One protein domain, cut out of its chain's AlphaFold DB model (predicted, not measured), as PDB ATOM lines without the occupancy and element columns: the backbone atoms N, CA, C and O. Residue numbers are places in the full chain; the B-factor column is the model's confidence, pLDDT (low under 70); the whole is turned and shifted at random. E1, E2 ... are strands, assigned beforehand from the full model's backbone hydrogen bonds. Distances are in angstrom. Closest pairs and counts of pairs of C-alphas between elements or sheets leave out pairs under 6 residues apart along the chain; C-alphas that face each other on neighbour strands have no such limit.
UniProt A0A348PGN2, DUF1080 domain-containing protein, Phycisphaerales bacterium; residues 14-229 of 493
ATOM      1  N   SER A  14      55.576  39.457-173.870       93.44
ATOM      2  CA  SER A  14      55.177  38.171-174.437       93.44
ATOM      3  C   SER A  14      56.272  37.105-174.310       93.44
ATOM      4  O   SER A  14      57.176  37.222-173.483       93.44
ATOM      5  N   GLU A  15      56.160  36.004-175.057       92.56
ATOM      6  CA  GLU A  15      57.087  34.873-174.956       92.56
ATOM      7  C   GLU A  15      58.541  35.299-175.260       92.56
ATOM      8  O   GLU A  15      58.801  35.879-176.320       92.56
ATOM      9  N   PRO A  16      59.508  35.002-174.366       94.88
ATOM     10  CA  PRO A  16      60.913  35.243-174.643       94.88
ATOM     11  C   PRO A  16      61.461  34.230-175.652       94.88
ATOM     12  O   PRO A  16      61.190  33.034-175.563       94.88
ATOM     13  N   VAL A  17      62.325  34.692-176.551       94.25
ATOM     14  CA  VAL A  17      63.082  33.848-177.484       94.25
ATOM     15  C   VAL A  17      64.576  34.057-177.267       94.25
ATOM     16  O   VAL A  17      65.050  35.190-177.198       94.25
ATOM     17  N   LEU A  18      65.333  32.961-177.159       86.00
ATOM     18  CA  LEU A  18      66.791  33.004-177.043       86.00
ATOM     19  C   LEU A  18      67.421  33.423-178.377       86.00
ATOM     20  O   LEU A  18      67.022  32.956-179.443       86.00
ATOM     21  N   VAL A  19      68.435  34.277-178.316       80.50
ATOM     22  CA  VAL A  19      69.228  34.686-179.475       80.50
ATOM     23  C   VAL A  19      70.425  33.751-179.618       80.50
ATOM     24  O   VAL A  19      71.250  33.632-178.707       80.50
ATOM     25  N   HIS A  20      70.533  33.077-180.761       72.94
ATOM     26  CA  HIS A  20      71.540  32.033-180.981       72.94
ATOM     27  C   HIS A  20      72.808  32.516-181.696       72.94
ATOM     28  O   HIS A  20      73.831  31.832-181.617       72.94
ATOM     29  N   ASP A  21      72.755  33.684-182.340       69.12
ATOM     30  CA  ASP A  21      73.821  34.198-183.201       69.12
ATOM     31  C   ASP A  21      73.909  35.738-183.186       69.12
ATOM     32  O   ASP A  21      73.023  36.421-182.662       69.12
ATOM     33  N   GLY A  22      74.994  36.278-183.740       73.94
ATOM     34  CA  GLY A  22      75.271  37.706-183.846       73.94
ATOM     35  C   GLY A  22      75.653  38.379-182.521       73.94
ATOM     36  O   GLY A  22      75.903  37.709-181.513       73.94
ATOM     37  N   PRO A  23      75.688  39.727-182.490       77.31
ATOM     38  CA  PRO A  23      76.137  40.498-181.326       77.31
ATOM     39  C   PRO A  23      75.362  40.166-180.044       77.31
ATOM     40  O   PRO A  23      75.930  40.111-178.955       77.31
ATOM     41  N   HIS A  24      74.064  39.885-180.176       85.00
ATOM     42  CA  HIS A  24      73.159  39.585-179.065       85.00
ATOM     43  C   HIS A  24      73.130  38.105-178.666       85.00
ATOM     44  O   HIS A  24      72.308  37.724-177.835       85.00
ATOM     45  N   ARG A  25      74.007  37.252-179.211       78.88
ATOM     46  CA  ARG A  25      74.049  35.823-178.876       78.88
ATOM     47  C   ARG A  25      74.078  35.584-177.361       78.88
ATOM     48  O   ARG A  25      74.877  36.172-176.634       78.88
ATOM     49  N   GLY A  26      73.215  34.680-176.896       77.81
ATOM     50  CA  GLY A  26      73.050  34.340-175.479       77.81
ATOM     51  C   GLY A  26      72.126  35.281-174.697       77.81
ATOM     52  O   GLY A  26      71.870  35.034-173.521       77.81
ATOM     53  N   GLN A  27      71.612  36.336-175.332       89.38
ATOM     54  CA  GLN A  27      70.564  37.202-174.790       89.38
ATOM     55  C   GLN A  27      69.177  36.711-175.216       89.38
ATOM     56  O   GLN A  27      69.061  35.766-175.995       89.38
ATOM     57  N   MET A  28      68.117  37.345-174.719       94.44
ATOM     58  CA  MET A  28      66.744  37.044-175.134       94.44
ATOM     59  C   MET A  28      66.086  38.256-175.785       94.44
ATOM     60  O   MET A  28      66.365  39.396-175.416       94.44
ATOM     61  N   TYR A  29      65.171  37.996-176.708       95.81
ATOM     62  CA  TYR A  29      64.218  38.972-177.218       95.81
ATOM     63  C   TYR A  29      62.844  38.696-176.636       95.81
ATOM     64  O   TYR A  29      62.437  37.542-176.522       95.81
ATOM     65  N   VAL A  30      62.135  39.756-176.268       96.81
ATOM     66  CA  VAL A  30      60.801  39.700-175.671       96.81
ATOM     67  C   VAL A  30      59.931  40.729-176.372       96.81
ATOM     68  O   VAL A  30      60.287  41.905-176.419       96.81
ATOM     69  N   GLY A  31      58.819  40.288-176.953       94.81
ATOM     70  CA  GLY A  31      57.844  41.196-177.547       94.81
ATOM     71  C   GLY A  31      57.008  41.884-176.474       94.81
ATOM     72  O   GLY A  31      56.996  41.449-175.323       94.81
ATOM     73  N   ASP A  32      56.275  42.928-176.841       92.31
ATOM     74  CA  ASP A  32      55.261  43.528-175.973       92.31
ATOM     75  C   ASP A  32      53.943  43.697-176.737       92.31
ATOM     76  O   ASP A  32      53.922  44.110-177.899       92.31
ATOM     77  N   VAL A  33      52.832  43.337-176.094       90.31
ATOM     78  CA  VAL A  33      51.497  43.409-176.700       90.31
ATOM     79  C   VAL A  33      50.876  44.800-176.569       90.31
ATOM     80  O   VAL A  33      50.003  45.125-177.359       90.31
ATOM     81  N   THR A  34      51.274  45.619-175.592       87.94
ATOM     82  CA  THR A  34      50.739  46.980-175.423       87.94
ATOM     83  C   THR A  34      51.504  48.017-176.227       87.94
ATOM     84  O   THR A  34      50.913  48.937-176.786       87.94
ATOM     85  N   TYR A  35      52.831  47.937-176.184       84.62
ATOM     86  CA  TYR A  35      53.704  48.895-176.854       84.62
ATOM     87  C   TYR A  35      54.063  48.451-178.268       84.62
ATOM     88  O   TYR A  35      54.511  49.270-179.069       84.62
ATOM     89  N   GLY A  36      53.849  47.174-178.592       83.00
ATOM     90  CA  GLY A  36      54.423  46.572-179.783       83.00
ATOM     91  C   GLY A  36      55.944  46.473-179.674       83.00
ATOM     92  O   GLY A  36      56.561  46.772-178.648       83.00
ATOM     93  N   GLY A  37      56.569  46.053-180.769       89.69
ATOM     94  CA  GLY A  37      58.022  46.013-180.846       89.69
ATOM     95  C   GLY A  37      58.668  44.868-180.069       89.69
ATOM     96  O   GLY A  37      58.025  43.915-179.623       89.69
ATOM     97  N   VAL A  38      59.989  44.968-179.958       93.75
ATOM     98  CA  VAL A  38      60.862  43.973-179.339       93.75
ATOM     99  C   VAL A  38      61.774  44.668-178.337       93.75
ATOM    100  O   VAL A  38      62.392  45.694-178.629       93.75
ATOM    101  N   THR A  39      61.873  44.069-177.160       95.56
ATOM    102  CA  THR A  39      62.804  44.413-176.089       95.56
ATOM    103  C   THR A  39      63.893  43.352-176.009       95.56
ATOM    104  O   THR A  39      63.619  42.154-176.105       95.56
ATOM    105  N   ARG A  40      65.137  43.775-175.793       96.06
ATOM    106  CA  ARG A  40      66.269  42.877-175.557       96.06
ATOM    107  C   ARG A  40      66.519  42.707-174.065       96.06
ATOM    108  O   ARG A  40      66.426  43.664-173.302       96.06
ATOM    109  N   VAL A  41      66.872  41.493-173.658       97.44
ATOM    110  CA  VAL A  41      67.164  41.122-172.271       97.44
ATOM    111  C   VAL A  41      68.556  40.523-172.186       97.44
ATOM    112  O   VAL A  41      68.808  39.428-172.693       97.44
ATOM    113  N   TYR A  42      69.436  41.203-171.464       95.81
ATOM    114  CA  TYR A  42      70.693  40.636-171.007       95.81
ATOM    115  C   TYR A  42      70.518  40.130-169.575       95.81
ATOM    116  O   TYR A  42      70.092  40.882-168.701       95.81
ATOM    117  N   ALA A  43      70.869  38.870-169.329       89.62
ATOM    118  CA  ALA A  43      70.896  38.296-167.992       89.62
ATOM    119  C   ALA A  43      72.315  37.848-167.643       89.62
ATOM    120  O   ALA A  43      72.994  37.206-168.442       89.62
ATOM    121  N   GLU A  44      72.731  38.132-166.417       84.69
ATOM    122  CA  GLU A  44      73.972  37.634-165.843       84.69
ATOM    123  C   GLU A  44      73.697  36.839-164.569       84.69
ATOM    124  O   GLU A  44      72.705  37.052-163.858       84.69
ATOM    125  N   ARG A  45      74.609  35.915-164.275       84.31
ATOM    126  CA  ARG A  45      74.650  35.182-163.015       84.31
ATOM    127  C   ARG A  45      75.855  35.664-162.224       84.31
ATOM    128  O   ARG A  45      76.986  35.491-162.666       84.31
ATOM    129  N   ILE A  46      75.606  36.208-161.040       79.50
ATOM    130  CA  ILE A  46      76.650  36.709-160.143       79.50
ATOM    131  C   ILE A  46      76.633  35.973-158.808       79.50
ATOM    132  O   ILE A  46      75.616  35.394-158.423       79.50
ATOM    133  N   THR A  47      77.740  36.060-158.077       77.69
ATOM    134  CA  THR A  47      77.817  35.689-156.660       77.69
ATOM    135  C   THR A  47      77.788  36.966-155.826       77.69
ATOM    136  O   THR A  47      78.655  37.828-155.975       77.69
ATOM    137  N   GLY A  48      76.769  37.102-154.975       75.94
ATOM    138  CA  GLY A  48      76.597  38.277-154.120       75.94
ATOM    139  C   GLY A  48      77.610  38.351-152.977       75.94
ATOM    140  O   GLY A  48      78.394  37.429-152.736       75.94
ATOM    141  N   SER A  49      77.563  39.448-152.219       74.12
ATOM    142  CA  SER A  49      78.439  39.645-151.059       74.12
ATOM    143  C   SER A  49      78.266  38.580-149.971       74.12
ATOM    144  O   SER A  49      79.225  38.263-149.269       74.12
ATOM    145  N   ASP A  50      77.094  37.962-149.903       79.69
ATOM    146  CA  ASP A  50      76.751  36.845-149.024       79.69
ATOM    147  C   ASP A  50      77.135  35.457-149.574       79.69
ATOM    148  O   ASP A  50      76.825  34.446-148.954       79.69
ATOM    149  N   GLY A  51      77.795  35.385-150.735       76.69
ATOM    150  CA  GLY A  51      78.218  34.127-151.355       76.69
ATOM    151  C   GLY A  51      77.122  33.399-152.140       76.69
ATOM    152  O   GLY A  51      77.393  32.353-152.726       76.69
ATOM    153  N   MET A  52      75.902  33.942-152.209       79.88
ATOM    154  CA  MET A  52      74.791  33.299-152.915       79.88
ATOM    155  C   MET A  52      74.755  33.696-154.392       79.88
ATOM    156  O   MET A  52      74.812  34.883-154.742       79.88
ATOM    157  N   ALA A  53      74.606  32.695-155.263       82.00
ATOM    158  CA  ALA A  53      74.435  32.903-156.694       82.00
ATOM    159  C   ALA A  53      73.043  33.476-157.008       82.00
ATOM    160  O   ALA A  53      72.032  32.982-156.507       82.00
ATOM    161  N   ARG A  54      72.977  34.505-157.857       84.94
ATOM    162  CA  ARG A  54      71.729  35.163-158.267       84.94
ATOM    163  C   ARG A  54      71.748  35.515-159.742       84.94
ATOM    164  O   ARG A  54      72.778  35.917-160.272       84.94
ATOM    165  N   TYR A  55      70.577  35.433-160.368       89.31
ATOM    166  CA  TYR A  55      70.348  36.011-161.687       89.31
ATOM    167  C   TYR A  55      69.846  37.446-161.574       89.31
ATOM    168  O   TYR A  55      68.917  37.735-160.811       89.31
ATOM    169  N   GLN A  56      70.402  38.316-162.398       95.62
ATOM    170  CA  GLN A  56      70.026  39.716-162.563       95.62
ATOM    171  C   GLN A  56      70.368  40.169-163.983       95.62
ATOM    172  O   GLN A  56      70.756  39.334-164.796       95.62
ATOM    173  N   GLY A  57      70.175  41.442-164.315       96.75
ATOM    174  CA  GLY A  57      70.498  41.932-165.651       96.75
ATOM    175  C   GLY A  57      69.665  43.129-166.072       96.75
ATOM    176  O   GLY A  57      68.993  43.742-165.240       96.75
ATOM    177  N   ALA A  58      69.713  43.438-167.365       98.31
ATOM    178  CA  ALA A  58      69.107  44.625-167.944       98.31
ATOM    179  C   ALA A  58      68.182  44.325-169.120       98.31
ATOM    180  O   ALA A  58      68.385  43.365-169.865       98.31
ATOM    181  N   VAL A  59      67.198  45.205-169.288       98.25
ATOM    182  CA  VAL A  59      66.358  45.291-170.482       98.25
ATOM    183  C   VAL A  59      66.679  46.551-171.281       98.25
ATOM    184  O   VAL A  59      66.973  47.599-170.698       98.25
ATOM    185  N   PHE A  60      66.616  46.432-172.607       97.12
ATOM    186  CA  PHE A  60      66.964  47.473-173.573       97.12
ATOM    187  C   PHE A  60      65.880  47.580-174.647       97.12
ATOM    188  O   PHE A  60      65.429  46.543-175.150       97.12
ATOM    189  N   PRO A  61      65.482  48.793-175.059       94.25
ATOM    190  CA  PRO A  61      64.685  48.965-176.264       94.25
ATOM    191  C   PRO A  61      65.477  48.444-177.468       94.25
ATOM    192  O   PRO A  61      66.662  48.748-177.590       94.25
ATOM    193  N   MET A  62      64.841  47.663-178.345       90.25
ATOM    194  CA  MET A  62      65.503  47.112-179.533       90.25
ATOM    195  C   MET A  62      64.778  47.496-180.820       90.25
ATOM    196  O   MET A  62      65.359  48.148-181.671       90.25
ATOM    197  N   SER A  63      63.520  47.108-181.001       86.88
ATOM    198  CA  SER A  63      62.760  47.442-182.212       86.88
ATOM    199  C   SER A  63      61.398  47.999-181.831       86.88
ATOM    200  O   SER A  63      60.805  47.563-180.846       86.88
ATOM    201  N   GLN A  64      60.929  48.988-182.584       81.31
ATOM    202  CA  GLN A  64      59.656  49.691-182.409       81.31
ATOM    203  C   GLN A  64      59.019  49.894-183.790       81.31
ATOM    204  O   GLN A  64      59.676  49.676-184.806       81.31
ATOM    205  N   GLY A  65      57.756  50.325-183.837       79.75
ATOM    206  CA  GLY A  65      57.058  50.573-185.109       79.75
ATOM    207  C   GLY A  65      56.601  49.305-185.839       79.75
ATOM    208  O   GLY A  65      56.382  49.342-187.042       79.75
ATOM    209  N   ILE A  66      56.480  48.205-185.098       86.56
ATOM    210  CA  ILE A  66      55.868  46.945-185.529       86.56
ATOM    211  C   ILE A  66      54.349  47.150-185.644       86.56
ATOM    212  O   ILE A  66      53.748  47.850-184.826       86.56
ATOM    213  N   GLU A  67      53.741  46.539-186.657       85.06
ATOM    214  CA  GLU A  67      52.354  46.732-187.098       85.06
ATOM    215  C   GLU A  67      51.328  46.420-185.997       85.06
ATOM    216  O   GLU A  67      50.307  47.093-185.880       85.06
ATOM    217  N   ALA A  68      51.578  45.400-185.171       88.69
ATOM    218  CA  ALA A  68      50.672  44.978-184.104       88.69
ATOM    219  C   ALA A  68      51.427  44.511-182.849       88.69
ATOM    220  O   ALA A  68      52.636  44.279-182.873       88.69
ATOM    221  N   GLY A  69      50.695  44.334-181.746       89.69
ATOM    222  CA  GLY A  69      51.253  43.874-180.475       89.69
ATOM    223  C   GLY A  69      51.887  42.491-180.611       89.69
ATOM    224  O   GLY A  69      51.232  41.548-181.054       89.69
ATOM    225  N   VAL A  70      53.157  42.340-180.234       91.94
ATOM    226  CA  VAL A  70      53.921  41.110-180.497       91.94
ATOM    227  C   VAL A  70      53.567  40.051-179.461       91.94
ATOM    228  O   VAL A  70      53.925  40.177-178.291       91.94
ATOM    229  N   ASN A  71      52.900  38.979-179.885       90.88
ATOM    230  CA  ASN A  71      52.505  37.878-179.005       90.88
ATOM    231  C   ASN A  71      53.498  36.708-179.018       90.88
ATOM    232  O   ASN A  71      53.722  36.081-177.985       90.88
ATOM    233  N   ARG A  72      54.084  36.407-180.178       92.50
ATOM    234  CA  ARG A  72      55.029  35.300-180.336       92.50
ATOM    235  C   ARG A  72      56.121  35.673-181.319       92.50
ATOM    236  O   ARG A  72      55.871  36.388-182.284       92.50
ATOM    237  N   MET A  73      57.313  35.138-181.100       94.81
ATOM    238  CA  MET A  73      58.417  35.242-182.045       94.81
ATOM    239  C   MET A  73      58.973  33.860-182.367       94.81
ATOM    240  O   MET A  73      58.888  32.941-181.551       94.81
ATOM    241  N   ALA A  74      59.537  33.703-183.559       94.12
ATOM    242  CA  ALA A  74      60.216  32.481-183.964       94.12
ATOM    243  C   ALA A  74      61.362  32.792-184.928       94.12
ATOM    244  O   ALA A  74      61.220  33.622-185.824       94.12
ATOM    245  N   TRP A  75      62.484  32.097-184.764       89.25
ATOM    246  CA  TRP A  75      63.567  32.129-185.742       89.25
ATOM    247  C   TRP A  75      63.201  31.284-186.964       89.25
ATOM    248  O   TRP A  75      62.765  30.138-186.827       89.25
ATOM    249  N   GLY A  76      63.394  31.847-188.154       89.00
ATOM    250  CA  GLY A  76      63.287  31.155-189.428       89.00
ATOM    251  C   GLY A  76      64.399  30.110-189.550       89.00
ATOM    252  O   GLY A  76      65.573  30.469-189.468       89.00
ATOM    253  N   PRO A  77      64.075  28.819-189.733       81.12
ATOM    254  CA  PRO A  77      65.078  27.754-189.721       81.12
ATOM    255  C   PRO A  77      66.005  27.763-190.946       81.12
ATOM    256  O   PRO A  77      67.091  27.193-190.878       81.12
ATOM    257  N   GLU A  78      65.580  28.379-192.054       80.75
ATOM    258  CA  GLU A  78      66.320  28.398-193.323       80.75
ATOM    259  C   GLU A  78      66.993  29.746-193.604       80.75
ATOM    260  O   GLU A  78      68.113  29.770-194.107       80.75
ATOM    261  N   ASP A  79      66.331  30.862-193.282       79.12
ATOM    262  CA  ASP A  79      66.804  32.212-193.610       79.12
ATOM    263  C   ASP A  79      67.377  32.984-192.410       79.12
ATOM    264  O   ASP A  79      67.868  34.100-192.582       79.12
ATOM    265  N   GLY A  80      67.294  32.417-191.201       79.38
ATOM    266  CA  GLY A  80      67.791  33.035-189.971       79.38
ATOM    267  C   GLY A  80      67.034  34.297-189.540       79.38
ATOM    268  O   GLY A  80      67.463  34.966-188.600       79.38
ATOM    269  N   ALA A  81      65.918  34.647-190.190       88.06
ATOM    270  CA  ALA A  81      65.154  35.843-189.852       88.06
ATOM    271  C   ALA A  81      64.338  35.657-188.567       88.06
ATOM    272  O   ALA A  81      63.952  34.545-188.211       88.06
ATOM    273  N   LEU A  82      64.030  36.752-187.871       91.12
ATOM    274  CA  LEU A  82      63.099  36.727-186.747       91.12
ATOM    275  C   LEU A  82      61.690  37.039-187.256       91.12
ATOM    276  O   LEU A  82      61.435  38.129-187.766       91.12
ATOM    277  N   TYR A  83      60.772  36.094-187.099       93.94
ATOM    278  CA  TYR A  83      59.361  36.263-187.432       93.94
ATOM    279  C   TYR A  83      58.573  36.661-186.187       93.94
ATOM    280  O   TYR A  83      58.693  36.014-185.146       93.94
ATOM    281  N   LEU A  84      57.768  37.715-186.300       94.44
ATOM    282  CA  LEU A  84      56.973  38.301-185.225       94.44
ATOM    283  C   LEU A  84      55.494  38.067-185.536       94.44
ATOM    284  O   LEU A  84      54.954  38.619-186.491       94.44
ATOM    285  N   GLY A  85      54.846  37.237-184.724       93.44
ATOM    286  CA  GLY A  85      53.402  37.041-184.729       93.44
ATOM    287  C   GLY A  85      52.724  38.109-183.881       93.44
ATOM    288  O   GLY A  85      52.818  38.094-182.649       93.44
ATOM    289  N   GLY A  86      52.045  39.032-184.553       90.06
ATOM    290  CA  GLY A  86      51.280  40.112-183.955       90.06
ATOM    291  C   GLY A  86      49.833  39.713-183.668       90.06
ATOM    292  O   GLY A  86      49.191  39.022-184.462       90.06
ATOM    293  N   VAL A  87      49.301  40.187-182.544       85.44
ATOM    294  CA  VAL A  87      47.884  40.094-182.199       85.44
ATOM    295  C   VAL A  87      47.250  41.478-182.280       85.44
ATOM    296  O   VAL A  87      47.686  42.436-181.641       85.44
ATOM    297  N   GLY A  88      46.207  41.581-183.099       76.06
ATOM    298  CA  GLY A  88      45.360  42.762-183.151       76.06
ATOM    299  C   GLY A  88      44.529  42.899-181.878       76.06
ATOM    300  O   GLY A  88      44.020  41.905-181.357       76.06
ATOM    301  N   SER A  89      44.368  44.121-181.373       71.00
ATOM    302  CA  SER A  89      43.550  44.378-180.187       71.00
ATOM    303  C   SER A  89      42.704  45.629-180.370       71.00
ATOM    304  O   SER A  89      43.194  46.751-180.308       71.00
ATOM    305  N   ASN A  90      41.391  45.436-180.499       69.38
ATOM    306  CA  ASN A  90      40.413  46.528-180.554       69.38
ATOM    307  C   ASN A  90      40.021  47.053-179.156       69.38
ATOM    308  O   ASN A  90      38.984  47.695-179.002       69.38
ATOM    309  N   GLY A  91      40.820  46.735-178.130       68.81
ATOM    310  CA  GLY A  91      40.577  47.067-176.726       68.81
ATOM    311  C   GLY A  91      41.622  48.018-176.132       68.81
ATOM    312  O   GLY A  91      42.006  49.015-176.737       68.81
ATOM    313  N   ASN A  92      42.075  47.712-174.915       68.88
ATOM    314  CA  ASN A  92      42.941  48.542-174.063       68.88
ATOM    315  C   ASN A  92      44.456  48.371-174.301       68.88
ATOM    316  O   ASN A  92      45.251  48.875-173.513       68.88
ATOM    317  N   TRP A  93      44.861  47.673-175.363       72.12
ATOM    318  CA  TRP A  93      46.264  47.343-175.650       72.12
ATOM    319  C   TRP A  93      46.881  48.209-176.760       72.12
ATOM    320  O   TRP A  93      47.875  47.824-177.346       72.12
ATOM    321  N   ASN A  94      46.293  49.372-177.054       76.69
ATOM    322  CA  ASN A  94      46.851  50.409-177.937       76.69
ATOM    323  C   ASN A  94      47.076  50.036-179.428       76.69
ATOM    324  O   ASN A  94      47.719  50.795-180.144       76.69
ATOM    325  N   HIS A  95      46.494  48.935-179.925       78.81
ATOM    326  CA  HIS A  95      46.574  48.500-181.336       78.81
ATOM    327  C   HIS A  95      45.200  48.484-182.033       78.81
ATOM    328  O   HIS A  95      44.842  47.524-182.722       78.81
ATOM    329  N   GLN A  96      44.406  49.544-181.838       78.50
ATOM    330  CA  GLN A  96      43.062  49.650-182.418       78.50
ATOM    331  C   GLN A  96      43.106  49.656-183.949       78.50
ATOM    332  O   GLN A  96      43.870  50.405-184.548       78.50
ATOM    333  N   GLY A  97      42.248  48.856-184.588       79.50
ATOM    334  CA  GLY A  97      42.164  48.776-186.050       79.50
ATOM    335  C   GLY A  97      43.140  47.782-186.686       79.50
ATOM    336  O   GLY A  97      42.954  47.418-187.846       79.50
ATOM    337  N   HIS A  98      44.107  47.262-185.926       82.00
ATOM    338  CA  HIS A  98      44.966  46.167-186.368       82.00
ATOM    339  C   HIS A  98      44.293  44.836-186.027       82.00
ATOM    340  O   HIS A  98      43.808  44.641-184.913       82.00
ATOM    341  N   THR A  99      44.233  43.913-186.992       73.31
ATOM    342  CA  THR A  99      43.484  42.645-186.845       73.31
ATOM    343  C   THR A  99      44.390  41.412-186.916       73.31
ATOM    344  O   THR A  99      44.084  40.381-186.325       73.31
ATOM    345  N   PHE A 100      45.520  41.520-187.612       75.88
ATOM    346  CA  PHE A 100      46.542  40.489-187.788       75.88
ATOM    347  C   PHE A 100      47.882  41.180-188.055       75.88
ATOM    348  O   PHE A 100      47.904  42.245-188.666       75.88
ATOM    349  N   GLY A 101      48.984  40.571-187.622       84.00
ATOM    350  CA  GLY A 101      50.332  41.033-187.941       84.00
ATOM    351  C   GLY A 101      51.264  39.840-188.091       84.00
ATOM    352  O   GLY A 101      51.297  38.964-187.230       84.00
ATOM    353  N   LEU A 102      51.999  39.781-189.195       91.25
ATOM    354  CA  LEU A 102      53.138  38.887-189.339       91.25
ATOM    355  C   LEU A 102      54.263  39.692-189.965       91.25
ATOM    356  O   LEU A 102      54.170  40.088-191.125       91.25
ATOM    357  N   GLU A 103      55.314  39.918-189.191       91.56
ATOM    358  CA  GLU A 103      56.474  40.675-189.639       91.56
ATOM    359  C   GLU A 103      57.720  39.811-189.637       91.56
ATOM    360  O   GLU A 103      57.867  38.885-188.841       91.56
ATOM    361  N   ARG A 104      58.619  40.115-190.567       92.19
ATOM    362  CA  ARG A 104      59.899  39.436-190.726       92.19
ATOM    363  C   ARG A 104      61.002  40.465-190.546       92.19
ATOM    364  O   ARG A 104      61.166  41.340-191.393       92.19
ATOM    365  N   LEU A 105      61.776  40.332-189.476       89.12
ATOM    366  CA  LEU A 105      62.970  41.131-189.234       89.12
ATOM    367  C   LEU A 105      64.203  40.353-189.694       89.12
ATOM    368  O   LEU A 105      64.518  39.288-189.162       89.12
ATOM    369  N   ALA A 106      64.902  40.893-190.691       84.81
ATOM    370  CA  ALA A 106      66.180  40.357-191.143       84.81
ATOM    371  C   ALA A 106      67.315  40.887-190.243       84.81
ATOM    372  O   ALA A 106      67.443  42.105-190.103       84.81
ATOM    373  N   PRO A 107      68.139  40.018-189.630       78.44
ATOM    374  CA  PRO A 107      69.311  40.453-188.883       78.44
ATOM    375  C   PRO A 107      70.314  41.177-189.790       78.44
ATOM    376  O   PRO A 107      70.596  40.726-190.901       78.44
ATOM    377  N   ALA A 108      70.887  42.268-189.285       77.31
ATOM    378  CA  ALA A 108      71.958  43.008-189.942       77.31
ATOM    379  C   ALA A 108      73.163  43.101-188.993       77.31
ATOM    380  O   ALA A 108      73.082  43.746-187.948       77.31
ATOM    381  N   TRP A 109      74.240  42.383-189.323       70.62
ATOM    382  CA  TRP A 109      75.553  42.468-188.678       70.62
ATOM    383  C   TRP A 109      76.629  41.815-189.566       70.62
ATOM    384  O   TRP A 109      76.313  40.987-190.429       70.62
ATOM    385  N   ASP A 110      77.893  42.184-189.345       58.97
ATOM    386  CA  ASP A 110      79.034  41.747-190.160       58.97
ATOM    387  C   ASP A 110      79.270  40.237-190.061       58.97
ATOM    388  O   ASP A 110      79.694  39.739-189.024       58.97
ATOM    389  N   GLY A 111      79.054  39.507-191.157       57.69
ATOM    390  CA  GLY A 111      79.203  38.046-191.195       57.69
ATOM    391  C   GLY A 111      77.883  37.272-191.171       57.69
ATOM    392  O   GLY A 111      77.904  36.051-191.319       57.69
ATOM    393  N   HIS A 112      76.732  37.947-191.068       64.56
ATOM    394  CA  HIS A 112      75.436  37.303-191.287       64.56
ATOM    395  C   HIS A 112      75.236  36.933-192.767       64.56
ATOM    396  O   HIS A 112      75.563  37.706-193.667       64.56
ATOM    397  N   ALA A 113      74.638  35.775-193.047       54.31
ATOM    398  CA  ALA A 113      74.236  35.411-194.402       54.31
ATOM    399  C   ALA A 113      72.946  36.167-194.774       54.31
ATOM    400  O   ALA A 113      71.842  35.755-194.432       54.31
ATOM    401  N   GLY A 114      73.061  37.314-195.442       61.44
ATOM    402  CA  GLY A 114      71.887  38.060-195.896       61.44
ATOM    403  C   GLY A 114      72.227  39.321-196.691       61.44
ATOM    404  O   GLY A 114      73.338  39.836-196.575       61.44
ATOM    405  N   PRO A 115      71.279  39.846-197.490       59.47
ATOM    406  CA  PRO A 115      71.515  41.016-198.342       59.47
ATOM    407  C   PRO A 115      71.848  42.290-197.546       59.47
ATOM    408  O   PRO A 115      72.478  43.193-198.085       59.47
ATOM    409  N   ASP A 116      71.468  42.349-196.265       63.06
ATOM    410  CA  ASP A 116      71.696  43.497-195.382       63.06
ATOM    411  C   ASP A 116      72.912  43.337-194.448       63.06
ATOM    412  O   ASP A 116      73.156  44.206-193.615       63.06
ATOM    413  N   ALA A 117      73.711  42.271-194.588       59.62
ATOM    414  CA  ALA A 117      74.890  42.037-193.743       59.62
ATOM    415  C   ALA A 117      75.915  43.182-193.813       59.62
ATOM    416  O   ALA A 117      76.535  43.527-192.814       59.62
ATOM    417  N   ALA A 118      76.022  43.828-194.978       60.00
ATOM    418  CA  ALA A 118      76.905  44.970-195.204       60.00
ATOM    419  C   ALA A 118      76.506  46.241-194.426       60.00
ATOM    420  O   ALA A 118      77.252  47.216-194.449       60.00
ATOM    421  N   ARG A 119      75.335  46.267-193.770       66.00
ATOM    422  CA  ARG A 119      74.908  47.411-192.948       66.00
ATOM    423  C   ARG A 119      75.576  47.446-191.571       66.00
ATOM    424  O   ARG A 119      75.506  48.484-190.922       66.00
ATOM    425  N   GLY A 120      76.202  46.349-191.137       69.50
ATOM    426  CA  GLY A 120      76.796  46.236-189.807       69.50
ATOM    427  C   GLY A 120      75.758  46.213-188.677       69.50
ATOM    428  O   GLY A 120      74.555  46.358-188.893       69.50
ATOM    429  N   ALA A 121      76.229  45.974-187.451       80.12
ATOM    430  CA  ALA A 121      75.379  46.001-186.260       80.12
ATOM    431  C   ALA A 121      75.061  47.446-185.848       80.12
ATOM    432  O   ALA A 121      75.922  48.316-185.960       80.12
ATOM    433  N   ALA A 122      73.869  47.694-185.299       89.00
ATOM    434  CA  ALA A 122      73.507  49.005-184.763       89.00
ATOM    435  C   ALA A 122      74.421  49.412-183.591       89.00
ATOM    436  O   ALA A 122      74.854  48.558-182.812       89.00
ATOM    437  N   PHE A 123      74.703  50.709-183.444       92.88
ATOM    438  CA  PHE A 123      75.412  51.233-182.275       92.88
ATOM    439  C   PHE A 123      74.476  51.263-181.059       92.88
ATOM    440  O   PHE A 123      73.492  51.995-181.054       92.88
ATOM    441  N   GLU A 124      74.750  50.472-180.022       94.69
ATOM    442  CA  GLU A 124      73.909  50.397-178.819       94.69
ATOM    443  C   GLU A 124      74.673  49.861-177.595       94.69
ATOM    444  O   GLU A 124      75.772  49.309-177.712       94.69
ATOM    445  N   MET A 125      74.069  49.987-176.405       97.12
ATOM    446  CA  MET A 125      74.554  49.327-175.183       97.12
ATOM    447  C   MET A 125      74.335  47.817-175.267       97.12
ATOM    448  O   MET A 125      73.280  47.320-174.895       97.12
ATOM    449  N   LEU A 126      75.338  47.056-175.685       93.56
ATOM    450  CA  LEU A 126      75.288  45.602-175.787       93.56
ATOM    451  C   LEU A 126      75.015  44.893-174.444       93.56
ATOM    452  O   LEU A 126      74.263  43.916-174.408       93.56
ATOM    453  N   ARG A 127      75.623  45.345-173.341       92.88
ATOM    454  CA  ARG A 127      75.444  44.764-171.992       92.88
ATOM    455  C   ARG A 127      75.557  45.838-170.923       92.88
ATOM    456  O   ARG A 127      76.292  46.805-171.083       92.88
ATOM    457  N   VAL A 128      74.881  45.600-169.805       96.44
ATOM    458  CA  VAL A 128      75.116  46.295-168.536       96.44
ATOM    459  C   VAL A 128      75.334  45.211-167.493       96.44
ATOM    460  O   VAL A 128      74.490  44.326-167.363       96.44
ATOM    461  N   GLN A 129      76.463  45.264-166.791       93.19
ATOM    462  CA  GLN A 129      76.892  44.257-165.819       93.19
ATOM    463  C   GLN A 129      77.182  44.886-164.460       93.19
ATOM    464  O   GLN A 129      77.730  45.985-164.394       93.19
ATOM    465  N   SER A 130      76.850  44.197-163.367       92.19
ATOM    466  CA  SER A 130      77.142  44.680-162.012       92.19
ATOM    467  C   SER A 130      78.631  44.585-161.695       92.19
ATOM    468  O   SER A 130      79.207  43.504-161.723       92.19
ATOM    469  N   ALA A 131      79.218  45.708-161.289       88.81
ATOM    470  CA  ALA A 131      80.556  45.803-160.716       88.81
ATOM    471  C   ALA A 131      80.477  46.151-159.213       88.81
ATOM    472  O   ALA A 131      79.427  46.616-158.755       88.81
ATOM    473  N   PRO A 132      81.566  46.001-158.433       85.25
ATOM    474  CA  PRO A 132      81.541  46.220-156.982       85.25
ATOM    475  C   PRO A 132      81.100  47.624-156.553       85.25
ATOM    476  O   PRO A 132      80.543  47.794-155.471       85.25
ATOM    477  N   LYS A 133      81.333  48.629-157.402       89.75
ATOM    478  CA  LYS A 133      81.013  50.038-157.133       89.75
ATOM    479  C   LYS A 133      80.086  50.677-158.172       89.75
ATOM    480  O   LYS A 133      79.884  51.886-158.137       89.75
ATOM    481  N   GLY A 134      79.519  49.897-159.091       94.88
ATOM    482  CA  GLY A 134      78.593  50.419-160.097       94.88
ATOM    483  C   GLY A 134      78.337  49.432-161.224       94.88
ATOM    484  O   GLY A 134      77.996  48.278-160.958       94.88
ATOM    485  N   PHE A 135      78.484  49.877-162.472       95.69
ATOM    486  CA  PHE A 135      78.197  49.053-163.649       95.69
ATOM    487  C   PHE A 135      79.307  49.123-164.697       95.69
ATOM    488  O   PHE A 135      79.905  50.176-164.912       95.69
ATOM    489  N   MET A 136      79.536  47.999-165.372       93.56
ATOM    490  CA  MET A 136      80.235  47.948-166.654       93.56
ATOM    491  C   MET A 136      79.196  48.025-167.773       93.56
ATOM    492  O   MET A 136      78.253  47.231-167.782       93.56
ATOM    493  N   ILE A 137      79.364  48.957-168.705       95.94
ATOM    494  CA  ILE A 137      78.550  49.059-169.919       95.94
ATOM    495  C   ILE A 137      79.422  48.654-171.102       95.94
ATOM    496  O   ILE A 137      80.484  49.236-171.305       95.94
ATOM    497  N   THR A 138      78.977  47.673-171.879       92.62
ATOM    498  CA  THR A 138      79.623  47.250-173.130       92.62
ATOM    499  C   THR A 138      78.795  47.754-174.300       92.62
ATOM    500  O   THR A 138      77.574  47.619-174.272       92.62
ATOM    501  N   PHE A 139      79.443  48.280-175.333       94.00
ATOM    502  CA  PHE A 139      78.834  48.782-176.561       94.00
ATOM    503  C   PHE A 139      79.118  47.848-177.741       94.00
ATOM    504  O   PHE A 139      80.102  47.108-177.748       94.00
ATOM    505  N   THR A 140      78.255  47.873-178.754       89.69
ATOM    506  CA  THR A 140      78.443  47.096-179.994       89.69
ATOM    507  C   THR A 140      79.572  47.635-180.880       89.69
ATOM    508  O   THR A 140      80.144  46.880-181.667       89.69
ATOM    509  N   GLN A 141      79.925  48.914-180.735       88.56
ATOM    510  CA  GLN A 141      80.940  49.622-181.520       88.56
ATOM    511  C   GLN A 141      81.812  50.512-180.612       88.56
ATOM    512  O   GLN A 141      81.385  50.822-179.495       88.56
ATOM    513  N   PRO A 142      83.018  50.931-181.056       89.31
ATOM    514  CA  PRO A 142      83.814  51.925-180.342       89.31
ATOM    515  C   PRO A 142      83.049  53.241-180.212       89.31
ATOM    516  O   PRO A 142      82.430  53.702-181.167       89.31
ATOM    517  N   VAL A 143      83.112  53.842-179.034       93.06
ATOM    518  CA  VAL A 143      82.489  55.117-178.676       93.06
ATOM    519  C   VAL A 143      83.519  56.233-178.817       93.06
ATOM    520  O   VAL A 143      84.721  55.981-178.717       93.06
ATOM    521  N   ASP A 144      83.067  57.470-179.024       92.62
ATOM    522  CA  ASP A 144      83.937  58.635-178.858       92.62
ATOM    523  C   ASP A 144      84.658  58.587-177.496       92.62
ATOM    524  O   ASP A 144      84.032  58.502-176.436       92.62
ATOM    525  N   ALA A 145      85.992  58.612-177.530       85.50
ATOM    526  CA  ALA A 145      86.810  58.360-176.349       85.50
ATOM    527  C   ALA A 145      86.647  59.439-175.268       85.50
ATOM    528  O   ALA A 145      86.781  59.126-174.087       85.50
ATOM    529  N   ALA A 146      86.354  60.690-175.649       90.44
ATOM    530  CA  ALA A 146      86.134  61.770-174.693       90.44
ATOM    531  C   ALA A 146      84.775  61.610-173.997       90.44
ATOM    532  O   ALA A 146      84.707  61.669-172.769       90.44
ATOM    533  N   ALA A 147      83.722  61.307-174.759       94.62
ATOM    534  CA  ALA A 147      82.399  61.038-174.202       94.62
ATOM    535  C   ALA A 147      82.396  59.788-173.300       94.62
ATOM    536  O   ALA A 147      81.779  59.768-172.232       94.62
ATOM    537  N   LEU A 148      83.151  58.753-173.681       92.94
ATOM    538  CA  LEU A 148      83.271  57.492-172.946       92.94
ATOM    539  C   LEU A 148      84.038  57.613-171.620       92.94
ATOM    540  O   LEU A 148      84.068  56.653-170.854       92.94
ATOM    541  N   VAL A 149      84.678  58.734-171.301       90.75
ATOM    542  CA  VAL A 149      85.345  58.921-169.995       90.75
ATOM    543  C   VAL A 149      84.734  60.040-169.167       90.75
ATOM    544  O   VAL A 149      85.149  60.238-168.028       90.75
ATOM    545  N   ASP A 150      83.734  60.746-169.690       96.50
ATOM    546  CA  ASP A 150      83.069  61.819-168.964       96.50
ATOM    547  C   ASP A 150      81.796  61.295-168.258       96.50
ATOM    548  O   ASP A 150      80.838  60.859-168.910       96.50
ATOM    549  N   PRO A 151      81.749  61.327-166.908       96.88
ATOM    550  CA  PRO A 151      80.569  60.938-166.140       96.88
ATOM    551  C   PRO A 151      79.289  61.702-166.502       96.88
ATOM    552  O   PRO A 151      78.199  61.175-166.280       96.88
ATOM    553  N   ALA A 152      79.385  62.916-167.057       96.94
ATOM    554  CA  ALA A 152      78.229  63.745-167.402       96.94
ATOM    555  C   ALA A 152      77.345  63.135-168.506       96.94
ATOM    556  O   ALA A 152      76.144  63.418-168.554       96.94
ATOM    557  N   HIS A 153      77.903  62.248-169.338       97.56
ATOM    558  CA  HIS A 153      77.158  61.531-170.376       97.56
ATOM    559  C   HIS A 153      76.310  60.364-169.842       97.56
ATOM    560  O   HIS A 153      75.627  59.692-170.617       97.56
ATOM    561  N   TYR A 154      76.317  60.119-168.528       97.81
ATOM    562  CA  TYR A 154      75.592  59.026-167.886       97.81
ATOM    563  C   TYR A 154      74.625  59.572-166.837       97.81
ATOM    564  O   TYR A 154      75.026  60.018-165.763       97.81
ATOM    565  N   GLU A 155      73.324  59.495-167.111       98.44
ATOM    566  CA  GLU A 155      72.299  59.740-166.097       98.44
ATOM    567  C   GLU A 155      71.851  58.419-165.473       98.44
ATOM    568  O   GLU A 155      71.486  57.481-166.181       98.44
ATOM    569  N   VAL A 156      71.849  58.356-164.136       98.62
ATOM    570  CA  VAL A 156      71.412  57.173-163.392       98.62
ATOM    571  C   VAL A 156      70.326  57.538-162.386       98.62
ATOM    572  O   VAL A 156      70.511  58.386-161.511       98.62
ATOM    573  N   LYS A 157      69.192  56.842-162.471       98.44
ATOM    574  CA  LYS A 157      68.099  56.888-161.490       98.44
ATOM    575  C   LYS A 157      67.807  55.490-160.973       98.44
ATOM    576  O   LYS A 157      68.051  54.511-161.668       98.44
ATOM    577  N   SER A 158      67.253  55.373-159.773       98.56
ATOM    578  CA  SER A 158      66.793  54.080-159.270       98.56
ATOM    579  C   SER A 158      65.521  54.170-158.451       98.56
ATOM    580  O   SER A 158      65.182  55.224-157.919       98.56
ATOM    581  N   TRP A 159      64.830  53.045-158.319       98.00
ATOM    582  CA  TRP A 159      63.632  52.917-157.496       98.00
ATOM    583  C   TRP A 159      63.423  51.470-157.055       98.00
ATOM    584  O   TRP A 159      64.098  50.545-157.515       98.00
ATOM    585  N   ARG A 160      62.459  51.280-156.158       96.12
ATOM    586  CA  ARG A 160      61.897  49.972-155.811       96.12
ATOM    587  C   ARG A 160      60.447  49.913-156.278       96.12
ATOM    588  O   ARG A 160      59.839  50.950-156.536       96.12
ATOM    589  N   TYR A 161      59.906  48.707-156.367       92.94
ATOM    590  CA  TYR A 161      58.474  48.498-156.562       92.94
ATOM    591  C   TYR A 161      57.858  47.972-155.274       92.94
ATOM    592  O   TYR A 161      58.452  47.128-154.600       92.94
ATOM    593  N   GLU A 162      56.673  48.474-154.948       90.94
ATOM    594  CA  GLU A 162      55.834  47.915-153.895       90.94
ATOM    595  C   GLU A 162      54.757  47.028-154.540       90.94
ATOM    596  O   GLU A 162      54.028  47.508-155.411       90.94
ATOM    597  N   PRO A 163      54.653  45.735-154.176       88.50
ATOM    598  CA  PRO A 163      53.606  44.872-154.700       88.50
ATOM    599  C   PRO A 163      52.273  45.250-154.052       88.50
ATOM    600  O   PRO A 163      52.013  44.915-152.898       88.50
ATOM    601  N   THR A 164      51.432  45.952-154.804       92.00
ATOM    602  CA  THR A 164      50.065  46.308-154.413       92.00
ATOM    603  C   THR A 164      49.072  45.742-155.430       92.00
ATOM    604  O   THR A 164      49.465  45.186-156.455       92.00
ATOM    605  N   GLU A 165      47.770  45.874-155.166       90.69
ATOM    606  CA  GLU A 165      46.725  45.512-156.139       90.69
ATOM    607  C   GLU A 165      46.745  46.383-157.409       90.69
ATOM    608  O   GLU A 165      46.146  46.025-158.424       90.69
ATOM    609  N   GLN A 166      47.443  47.523-157.375       88.62
ATOM    610  CA  GLN A 166      47.602  48.397-158.526       88.62
ATOM    611  C   GLN A 166      48.430  47.696-159.608       88.62
ATOM    612  O   GLN A 166      49.544  47.239-159.354       88.62
ATOM    613  N   TYR A 167      47.917  47.662-160.840       85.38
ATOM    614  CA  TYR A 167      48.605  47.030-161.965       85.38
ATOM    615  C   TYR A 167      50.011  47.624-162.179       85.38
ATOM    616  O   TYR A 167      50.175  48.830-162.378       85.38
ATOM    617  N   GLY A 168      51.021  46.753-162.078       85.12
ATOM    618  CA  GLY A 168      52.451  47.071-162.133       85.12
ATOM    619  C   GLY A 168      53.068  47.691-160.871       85.12
ATOM    620  O   GLY A 168      54.289  47.827-160.829       85.12
ATOM    621  N   GLY A 169      52.267  48.009-159.849       90.50
ATOM    622  CA  GLY A 169      52.703  48.566-158.564       90.50
ATOM    623  C   GLY A 169      53.308  49.982-158.646       90.50
ATOM    624  O   GLY A 169      53.854  50.386-159.678       90.50
ATOM    625  N   PRO A 170      53.240  50.785-157.571       93.06
ATOM    626  CA  PRO A 170      53.877  52.095-157.553       93.06
ATOM    627  C   PRO A 170      55.406  51.976-157.463       93.06
ATOM    628  O   PRO A 170      55.956  51.114-156.769       93.06
ATOM    629  N   LYS A 171      56.105  52.909-158.123       95.19
ATOM    630  CA  LYS A 171      57.525  53.159-157.853       95.19
ATOM    631  C   LYS A 171      57.643  53.863-156.508       95.19
ATOM    632  O   LYS A 171      57.033  54.910-156.301       95.19
ATOM    633  N   VAL A 172      58.468  53.325-155.622       96.25
ATOM    634  CA  VAL A 172      58.747  53.915-154.309       96.25
ATOM    635  C   VAL A 172      60.234  54.200-154.163       96.25
ATOM    636  O   VAL A 172      61.069  53.541-154.790       96.25
ATOM    637  N   ASP A 173      60.565  55.172-153.307       97.06
ATOM    638  CA  ASP A 173      61.953  55.509-152.964       97.06
ATOM    639  C   ASP A 173      62.792  55.808-154.221       97.06
ATOM    640  O   ASP A 173      63.842  55.210-154.441       97.06
ATOM    641  N   VAL A 174      62.285  56.692-155.087       97.94
ATOM    642  CA  VAL A 174      62.968  57.117-156.319       97.94
ATOM    643  C   VAL A 174      64.180  57.981-155.967       97.94
ATOM    644  O   VAL A 174      64.070  58.911-155.169       97.94
ATOM    645  N   ARG A 175      65.335  57.689-156.567       98.25
ATOM    646  CA  ARG A 175      66.608  58.382-156.323       98.25
ATOM    647  C   ARG A 175      67.299  58.733-157.630       98.25
ATOM    648  O   ARG A 175      67.270  57.943-158.572       98.25
ATOM    649  N   SER A 176      67.965  59.881-157.650       98.25
ATOM    650  CA  SER A 176      68.984  60.210-158.651       98.25
ATOM    651  C   SER A 176      70.354  59.874-158.076       98.25
ATOM    652  O   SER A 176      70.595  60.126-156.898       98.25
ATOM    653  N   HIS A 177      71.239  59.316-158.896       98.38
ATOM    654  CA  HIS A 177      72.582  58.927-158.484       98.38
ATOM    655  C   HIS A 177      73.634  59.740-159.227       98.38
ATOM    656  O   HIS A 177      73.516  59.974-160.430       98.38
ATOM    657  N   GLN A 178      74.687  60.133-158.512       97.94
ATOM    658  CA  GLN A 178      75.875  60.703-159.130       97.94
ATOM    659  C   GLN A 178      76.759  59.580-159.677       97.94
ATOM    660  O   GLN A 178      77.085  58.632-158.958       97.94
ATOM    661  N   VAL A 179      77.180  59.717-160.931       97.69
ATOM    662  CA  VAL A 179      78.264  58.918-161.507       97.69
ATOM    663  C   VAL A 179      79.574  59.600-161.125       97.69
ATOM    664  O   VAL A 179      79.822  60.737-161.520       97.69
ATOM    665  N   THR A 180      80.373  58.958-160.275       95.69
ATOM    666  CA  THR A 180      81.560  59.581-159.663       95.69
ATOM    667  C   THR A 180      82.811  59.410-160.505       95.69
ATOM    668  O   THR A 180      83.714  60.242-160.440       95.69
ATOM    669  N   SER A 181      82.878  58.342-161.294       90.94
ATOM    670  CA  SER A 181      83.981  58.100-162.211       90.94
ATOM    671  C   SER A 181      83.524  57.313-163.427       90.94
ATOM    672  O   SER A 181      82.549  56.555-163.393       90.94
ATOM    673  N   ALA A 182      84.256  57.525-164.512       91.12
ATOM    674  CA  ALA A 182      84.036  56.896-165.788       91.12
ATOM    675  C   ALA A 182      85.385  56.492-166.383       91.12
ATOM    676  O   ALA A 182      86.150  57.332-166.835       91.12
ATOM    677  N   THR A 183      85.693  55.198-166.353       83.69
ATOM    678  CA  THR A 183      86.906  54.660-166.985       83.69
ATOM    679  C   THR A 183      86.507  53.904-168.249       83.69
ATOM    680  O   THR A 183      85.448  53.272-168.263       83.69
ATOM    681  N   ALA A 184      87.315  53.986-169.302       81.31
ATOM    682  CA  ALA A 184      87.076  53.331-170.587       81.31
ATOM    683  C   ALA A 184      88.033  52.153-170.811       81.31
ATOM    684  O   ALA A 184      89.169  52.179-170.333       81.31
ATOM    685  N   SER A 185      87.591  51.151-171.574       70.19
ATOM    686  CA  SER A 185      88.487  50.126-172.122       70.19
ATOM    687  C   SER A 185      89.393  50.708-173.220       70.19
ATOM    688  O   SER A 185      89.021  51.695-173.863       70.19
ATOM    689  N   PRO A 186      90.560  50.092-173.496       65.50
ATOM    690  CA  PRO A 186      91.479  50.563-174.537       65.50
ATOM    691  C   PRO A 186      90.871  50.660-175.946       65.50
ATOM    692  O   PRO A 186      91.240  51.549-176.709       65.50
ATOM    693  N   ASP A 187      89.930  49.781-176.296       63.69
ATOM    694  CA  ASP A 187      89.225  49.784-177.587       63.69
ATOM    695  C   ASP A 187      88.025  50.743-177.646       63.69
ATOM    696  O   ASP A 187      87.308  50.782-178.646       63.69
ATOM    697  N   SER A 188      87.785  51.505-176.576       82.81
ATOM    698  CA  SER A 188      86.646  52.412-176.437       82.81
ATOM    699  C   SER A 188      85.274  51.737-176.600       82.81
ATOM    700  O   SER A 188      84.305  52.393-176.967       82.81
ATOM    701  N   ARG A 189      85.145  50.432-176.328       86.25
ATOM    702  CA  ARG A 189      83.850  49.719-176.383       86.25
ATOM    703  C   ARG A 189      83.238  49.444-175.027       86.25
ATOM    704  O   ARG A 189      82.114  48.949-174.957       86.25
ATOM    705  N   GLN A 190      83.949  49.713-173.944       86.19
ATOM    706  CA  GLN A 190      83.447  49.465-172.607       86.19
ATOM    707  C   GLN A 190      83.691  50.645-171.700       86.19
ATOM    708  O   GLN A 190      84.664  51.387-171.839       86.19
ATOM    709  N   SER A 191      82.811  50.779-170.719       91.06
ATOM    710  CA  SER A 191      83.019  51.710-169.638       91.06
ATOM    711  C   SER A 191      82.617  51.182-168.275       91.06
ATOM    712  O   SER A 191      81.467  50.805-168.053       91.06
ATOM    713  N   LEU A 192      83.550  51.279-167.330       85.00
ATOM    714  CA  LEU A 192      83.302  51.042-165.919       85.00
ATOM    715  C   LEU A 192      82.891  52.356-165.265       85.00
ATOM    716  O   LEU A 192      83.572  53.379-165.406       85.00
ATOM    717  N   ARG A 193      81.758  52.335-164.572       89.44
ATOM    718  CA  ARG A 193      81.182  53.491-163.891       89.44
ATOM    719  C   ARG A 193      81.058  53.209-162.414       89.44
ATOM    720  O   ARG A 193      80.435  52.216-162.040       89.44
ATOM    721  N   GLU A 194      81.596  54.099-161.592       93.38
ATOM    722  CA  GLU A 194      81.286  54.112-160.166       93.38
ATOM    723  C   GLU A 194      80.056  54.992-159.921       93.38
ATOM    724  O   GLU A 194      79.923  56.082-160.481       93.38
ATOM    725  N   ILE A 195      79.133  54.490-159.106       95.75
ATOM    726  CA  ILE A 195      77.835  55.112-158.844       95.75
ATOM    727  C   ILE A 195      77.690  55.293-157.340       95.75
ATOM    728  O   ILE A 195      77.765  54.327-156.577       95.75
ATOM    729  N   ALA A 196      77.448  56.531-156.919       94.50
ATOM    730  CA  ALA A 196      77.209  56.849-155.520       94.50
ATOM    731  C   ALA A 196      75.946  56.139-154.999       94.50
ATOM    732  O   ALA A 196      74.922  56.061-155.687       94.50
ATOM    733  N   ASP A 197      76.019  55.637-153.765       93.94
ATOM    734  CA  ASP A 197      74.900  55.012-153.051       93.94
ATOM    735  C   ASP A 197      74.257  53.823-153.794       93.94
ATOM    736  O   ASP A 197      73.034  53.629-153.777       93.94
ATOM    737  N   LEU A 198      75.083  53.016-154.470       95.12
ATOM    738  CA  LEU A 198      74.653  51.761-155.082       95.12
ATOM    739  C   LEU A 198      74.111  50.800-154.008       95.12
ATOM    740  O   LEU A 198      74.776  50.521-153.012       95.12
ATOM    741  N   ALA A 199      72.907  50.266-154.216       95.56
ATOM    742  CA  ALA A 199      72.234  49.401-153.258       95.56
ATOM    743  C   ALA A 199      71.408  48.310-153.963       95.56
ATOM    744  O   ALA A 199      70.691  48.605-154.925       95.56
ATOM    745  N   PRO A 200      71.463  47.053-153.485       95.25
ATOM    746  CA  PRO A 200      70.667  45.962-154.039       95.25
ATOM    747  C   PRO A 200      69.163  46.125-153.755       95.25
ATOM    748  O   PRO A 200      68.746  46.915-152.908       95.25
ATOM    749  N   GLY A 201      68.345  45.335-154.453       95.00
ATOM    750  CA  GLY A 201      66.883  45.329-154.350       95.00
ATOM    751  C   GLY A 201      66.204  46.459-155.123       95.00
ATOM    752  O   GLY A 201      65.108  46.875-154.749       95.00
ATOM    753  N   ARG A 202      66.862  46.998-156.156       97.25
ATOM    754  CA  ARG A 202      66.418  48.189-156.897       97.25
ATOM    755  C   ARG A 202      66.500  47.965-158.400       97.25
ATOM    756  O   ARG A 202      67.327  47.188-158.874       97.25
ATOM    757  N   VAL A 203      65.685  48.705-159.143       98.12
ATOM    758  CA  VAL A 203      65.871  48.888-160.585       98.12
ATOM    759  C   VAL A 203      66.643  50.178-160.807       98.12
ATOM    760  O   VAL A 203      66.272  51.207-160.246       98.12
ATOM    761  N   TYR A 204      67.692  50.118-161.618       98.62
ATOM    762  CA  TYR A 204      68.501  51.247-162.059       98.62
ATOM    763  C   TYR A 204      68.181  51.563-163.519       98.62
ATOM    764  O   TYR A 204      68.414  50.730-164.388       98.62
ATOM    765  N   ALA A 205      67.656  52.754-163.789       98.44
ATOM    766  CA  ALA A 205      67.576  53.304-165.135       98.44
ATOM    767  C   ALA A 205      68.870  54.043-165.456       98.44
ATOM    768  O   ALA A 205      69.271  54.936-164.706       98.44
ATOM    769  N   ILE A 206      69.497  53.661-166.561       98.50
ATOM    770  CA  ILE A 206      70.710  54.266-167.097       98.50
ATOM    771  C   ILE A 206      70.341  54.886-168.441       98.50
ATOM    772  O   ILE A 206      69.838  54.187-169.323       98.50
ATOM    773  N   THR A 207      70.601  56.181-168.587       98.44
ATOM    774  CA  THR A 207      70.368  56.936-169.821       98.44
ATOM    775  C   THR A 207      71.676  57.553-170.296       98.44
ATOM    776  O   THR A 207      72.332  58.287-169.553       98.44
ATOM    777  N   LEU A 208      72.039  57.268-171.543       97.88
ATOM    778  CA  LEU A 208      73.146  57.915-172.240       97.88
ATOM    779  C   LEU A 208      72.718  59.306-172.721       97.88
ATOM    780  O   LEU A 208      71.643  59.457-173.305       97.88
ATOM    781  N   LYS A 209      73.566  60.312-172.509       97.19
ATOM    782  CA  LYS A 209      73.381  61.682-173.009       97.19
ATOM    783  C   LYS A 209      74.465  62.003-174.019       97.19
ATOM    784  O   LYS A 209      75.624  61.761-173.719       97.19
ATOM    785  N   ASP A 210      74.095  62.546-175.177       94.75
ATOM    786  CA  ASP A 210      75.027  63.049-176.201       94.75
ATOM    787  C   ASP A 210      76.164  62.067-176.568       94.75
ATOM    788  O   ASP A 210      77.281  62.472-176.880       94.75
ATOM    789  N   MET A 211      75.884  60.763-176.496       94.94
ATOM    790  CA  MET A 211      76.853  59.691-176.723       94.94
ATOM    791  C   MET A 211      76.797  59.237-178.176       94.94
ATOM    792  O   MET A 211      75.708  58.948-178.658       94.94
ATOM    793  N   LYS A 212      77.947  59.095-178.842       96.31
ATOM    794  CA  LYS A 212      78.038  58.616-180.232       96.31
ATOM    795  C   LYS A 212      79.131  57.570-180.397       96.31
ATOM    796  O   LYS A 212      80.090  57.543-179.623       96.31
ATOM    797  N   ALA A 213      79.006  56.742-181.428       93.81
ATOM    798  CA  ALA A 213      80.105  55.905-181.881       93.81
ATOM    799  C   ALA A 213      81.276  56.779-182.367       93.81
ATOM    800  O   ALA A 213      81.096  57.948-182.712       93.81
ATOM    801  N   ALA A 214      82.477  56.208-182.427       89.44
ATOM    802  CA  ALA A 214      83.689  56.906-182.861       89.44
ATOM    803  C   ALA A 214      83.615  57.408-184.318       89.44
ATOM    804  O   ALA A 214      84.316  58.349-184.683       89.44
ATOM    805  N   ASP A 215      82.758  56.806-185.145       88.06
ATOM    806  CA  ASP A 215      82.470  57.248-186.514       88.06
ATOM    807  C   ASP A 215      81.346  58.303-186.604       88.06
ATOM    808  O   ASP A 215      81.011  58.767-187.694       88.06
ATOM    809  N   GLY A 216      80.781  58.715-185.465       93.75
ATOM    810  CA  GLY A 216      79.685  59.676-185.364       93.75
ATOM    811  C   GLY A 216      78.282  59.065-185.400       93.75
ATOM    812  O   GLY A 216      77.316  59.829-185.340       93.75
ATOM    813  N   THR A 217      78.141  57.735-185.474       93.50
ATOM    814  CA  THR A 217      76.832  57.062-185.468       93.50
ATOM    815  C   THR A 217      76.075  57.320-184.160       93.50
ATOM    816  O   THR A 217      76.626  57.193-183.064       93.50
ATOM    817  N   GLU A 218      74.793  57.675-184.273       95.06
ATOM    818  CA  GLU A 218      73.899  57.877-183.127       95.06
ATOM    819  C   GLU A 218      73.446  56.532-182.530       95.06
ATOM    820  O   GLU A 218      73.263  55.556-183.268       95.06
ATOM    821  N   PRO A 219      73.232  56.447-181.206       94.38
ATOM    822  CA  PRO A 219      72.830  55.212-180.559       94.38
ATOM    823  C   PRO A 219      71.399  54.842-180.945       94.38
ATOM    824  O   PRO A 219      70.483  55.661-180.891       94.38
ATOM    825  N   TRP A 220      71.198  53.567-181.258       92.31
ATOM    826  CA  TRP A 220      69.891  52.994-181.570       92.31
ATOM    827  C   TRP A 220      68.916  53.097-180.391       92.31
ATOM    828  O   TRP A 220      67.718  53.314-180.557       92.31
ATOM    829  N   SER A 221      69.454  52.980-179.176       93.19
ATOM    830  CA  SER A 221      68.762  53.314-177.941       93.19
ATOM    831  C   SER A 221      69.734  53.893-176.926       93.19
ATOM    832  O   SER A 221      70.875  53.443-176.800       93.19
ATOM    833  N   THR A 222      69.258  54.867-176.157       96.56
ATOM    834  CA  THR A 222      70.014  55.504-175.076       96.56
ATOM    835  C   THR A 222      69.690  54.933-173.699       96.56
ATOM    836  O   THR A 222      70.372  55.287-172.741       96.56
ATOM    837  N   ASN A 223      68.690  54.054-173.574       97.25
ATOM    838  CA  ASN A 223      68.144  53.646-172.280       97.25
ATOM    839  C   ASN A 223      68.388  52.167-171.968       97.25
ATOM    840  O   ASN A 223      68.224  51.293-172.818       97.25
ATOM    841  N   ALA A 224      68.708  51.888-170.707       98.19
ATOM    842  CA  ALA A 224      68.744  50.548-170.142       98.19
ATOM    843  C   ALA A 224      68.127  50.546-168.740       98.19
ATOM    844  O   ALA A 224      68.326  51.483-167.965       98.19
ATOM    845  N   TRP A 225      67.430  49.469-168.384       98.50
ATOM    846  CA  TRP A 225      66.910  49.271-167.029       98.50
ATOM    847  C   TRP A 225      67.478  47.998-166.427       98.50
ATOM    848  O   TRP A 225      67.141  46.897-166.852       98.50
ATOM    849  N   TYR A 226      68.332  48.152-165.421       98.56
ATOM    850  CA  TYR A 226      69.036  47.068-164.757       98.56
ATOM    851  C   TYR A 226      68.374  46.707-163.422       98.56
ATOM    852  O   TYR A 226      68.215  47.550-162.545       98.56
ATOM    853  N   THR A 227      68.019  45.440-163.225       98.38
ATOM    854  CA  THR A 227      67.502  44.925-161.947       98.38
ATOM    855  C   THR A 227      68.659  44.457-161.074       98.38
ATOM    856  O   THR A 227      69.222  43.405-161.347       98.38
ATOM    857  N   LEU A 228      69.014  45.188-160.016       97.06
ATOM    858  CA  LEU A 228      70.139  44.848-159.139       97.06
ATOM    859  C   LEU A 228      69.664  44.065-157.914       97.06
ATOM    860  O   LEU A 228      69.145  44.645-156.966       97.06
ATOM    861  N   ASN A 229      69.868  42.745-157.910       95.12
ATOM    862  CA  ASN A 229      69.489  41.872-156.791       95.12
ATOM    863  C   ASN A 229      70.623  41.712-155.768       95.12
ATOM    864  O   ASN A 229      70.366  41.597-154.572       95.12
TER     865      ASN A 229
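This is residues 14 to 229 of the 493 residues of the protein "DUF1080 domain-containing protein" of Phycisphaerales bacterium (UniProt A0A348PGN2). A long, strongly twisted sheet of eight strands has two smaller sheets packed on different parts of it, crossed and only partly face to face: the sheet E5 E6 E7 on the end with E1 and E2, chiefly through E5, and the sheet E8 E9 E13 E12 farther along, with its edge strand E8 over E3, E4 and E15 and its other edge strand E12 near the start of E10. The printed part has 216 residues with fifteen named strands, E1 to E15 along the chain, and no named helix; the class is all strand, though only 103 residues are in named elements. The large sheet runs E1 E2 E3 E4 E15 E14 E10 E11, and each sheet is antiparallel. The whole is compact, with a radius of gyration of the C-alphas of 18.5 A and spans of 49 by 49 by 34 A.

Find C-alpha 14 at (55.177, 38.171, -174.437), where E1, residues 14 to 18, begins. The large sheet goes on with E2, 28 to 32, E3, 38 to 47, 29.5 A long, and E4, 53 to 63, 31.6 A. Look later for E10, 154 to 161, 23.1 A, E11, 171 to 177, E14, 202 to 208, and E15, 223 to 228, which ends at C-alpha 228, (70.139, 44.848, -159.139). One small sheet holds E5, 69 to 75, E6, 82 to 87, and E7, 100 to 105; the other holds E8, 125 to 131, E9, 134 to 139, E13, 190 to 195, and E12, 179 to 184.

Start in the large sheet, where E1 to E4 form a meander, each strand the antiparallel neighbour of the one before. In the hairpin E3 and E4, N 42 and O 58 are 2.9 A apart, within hydrogen-bond range. E4 is antiparallel to E15, with N 59 and O 225 at 3.0 A. The three sheets make a stack, face to face in turn. Strands of the four-strand sheet stand at 48 degrees to those of the large one; the closest C-alphas of E4 and E8 are those of Ala 58 and Val 128, 6.3 A. E5, E6 and E7 form a second meander, its strands at 88 degrees to the large sheet's; the closest C-alphas of E2 and E5 are those of Gly 31 and Val 70, 4.9 A. E11 runs on into E12 across one residue, at 63 degrees.

The two C-alphas farthest apart, those of Gly 51 and Gly 97, are 52.1 A apart. The printed part has no cut. Long links join E6 to E7, E7 to E8, E9 to E10 and E14 to E15. The mean pLDDT of the printed part is 88.0; look for values under 70 at residues 21, 90 to 92, 110 to 120 and 186 to 187.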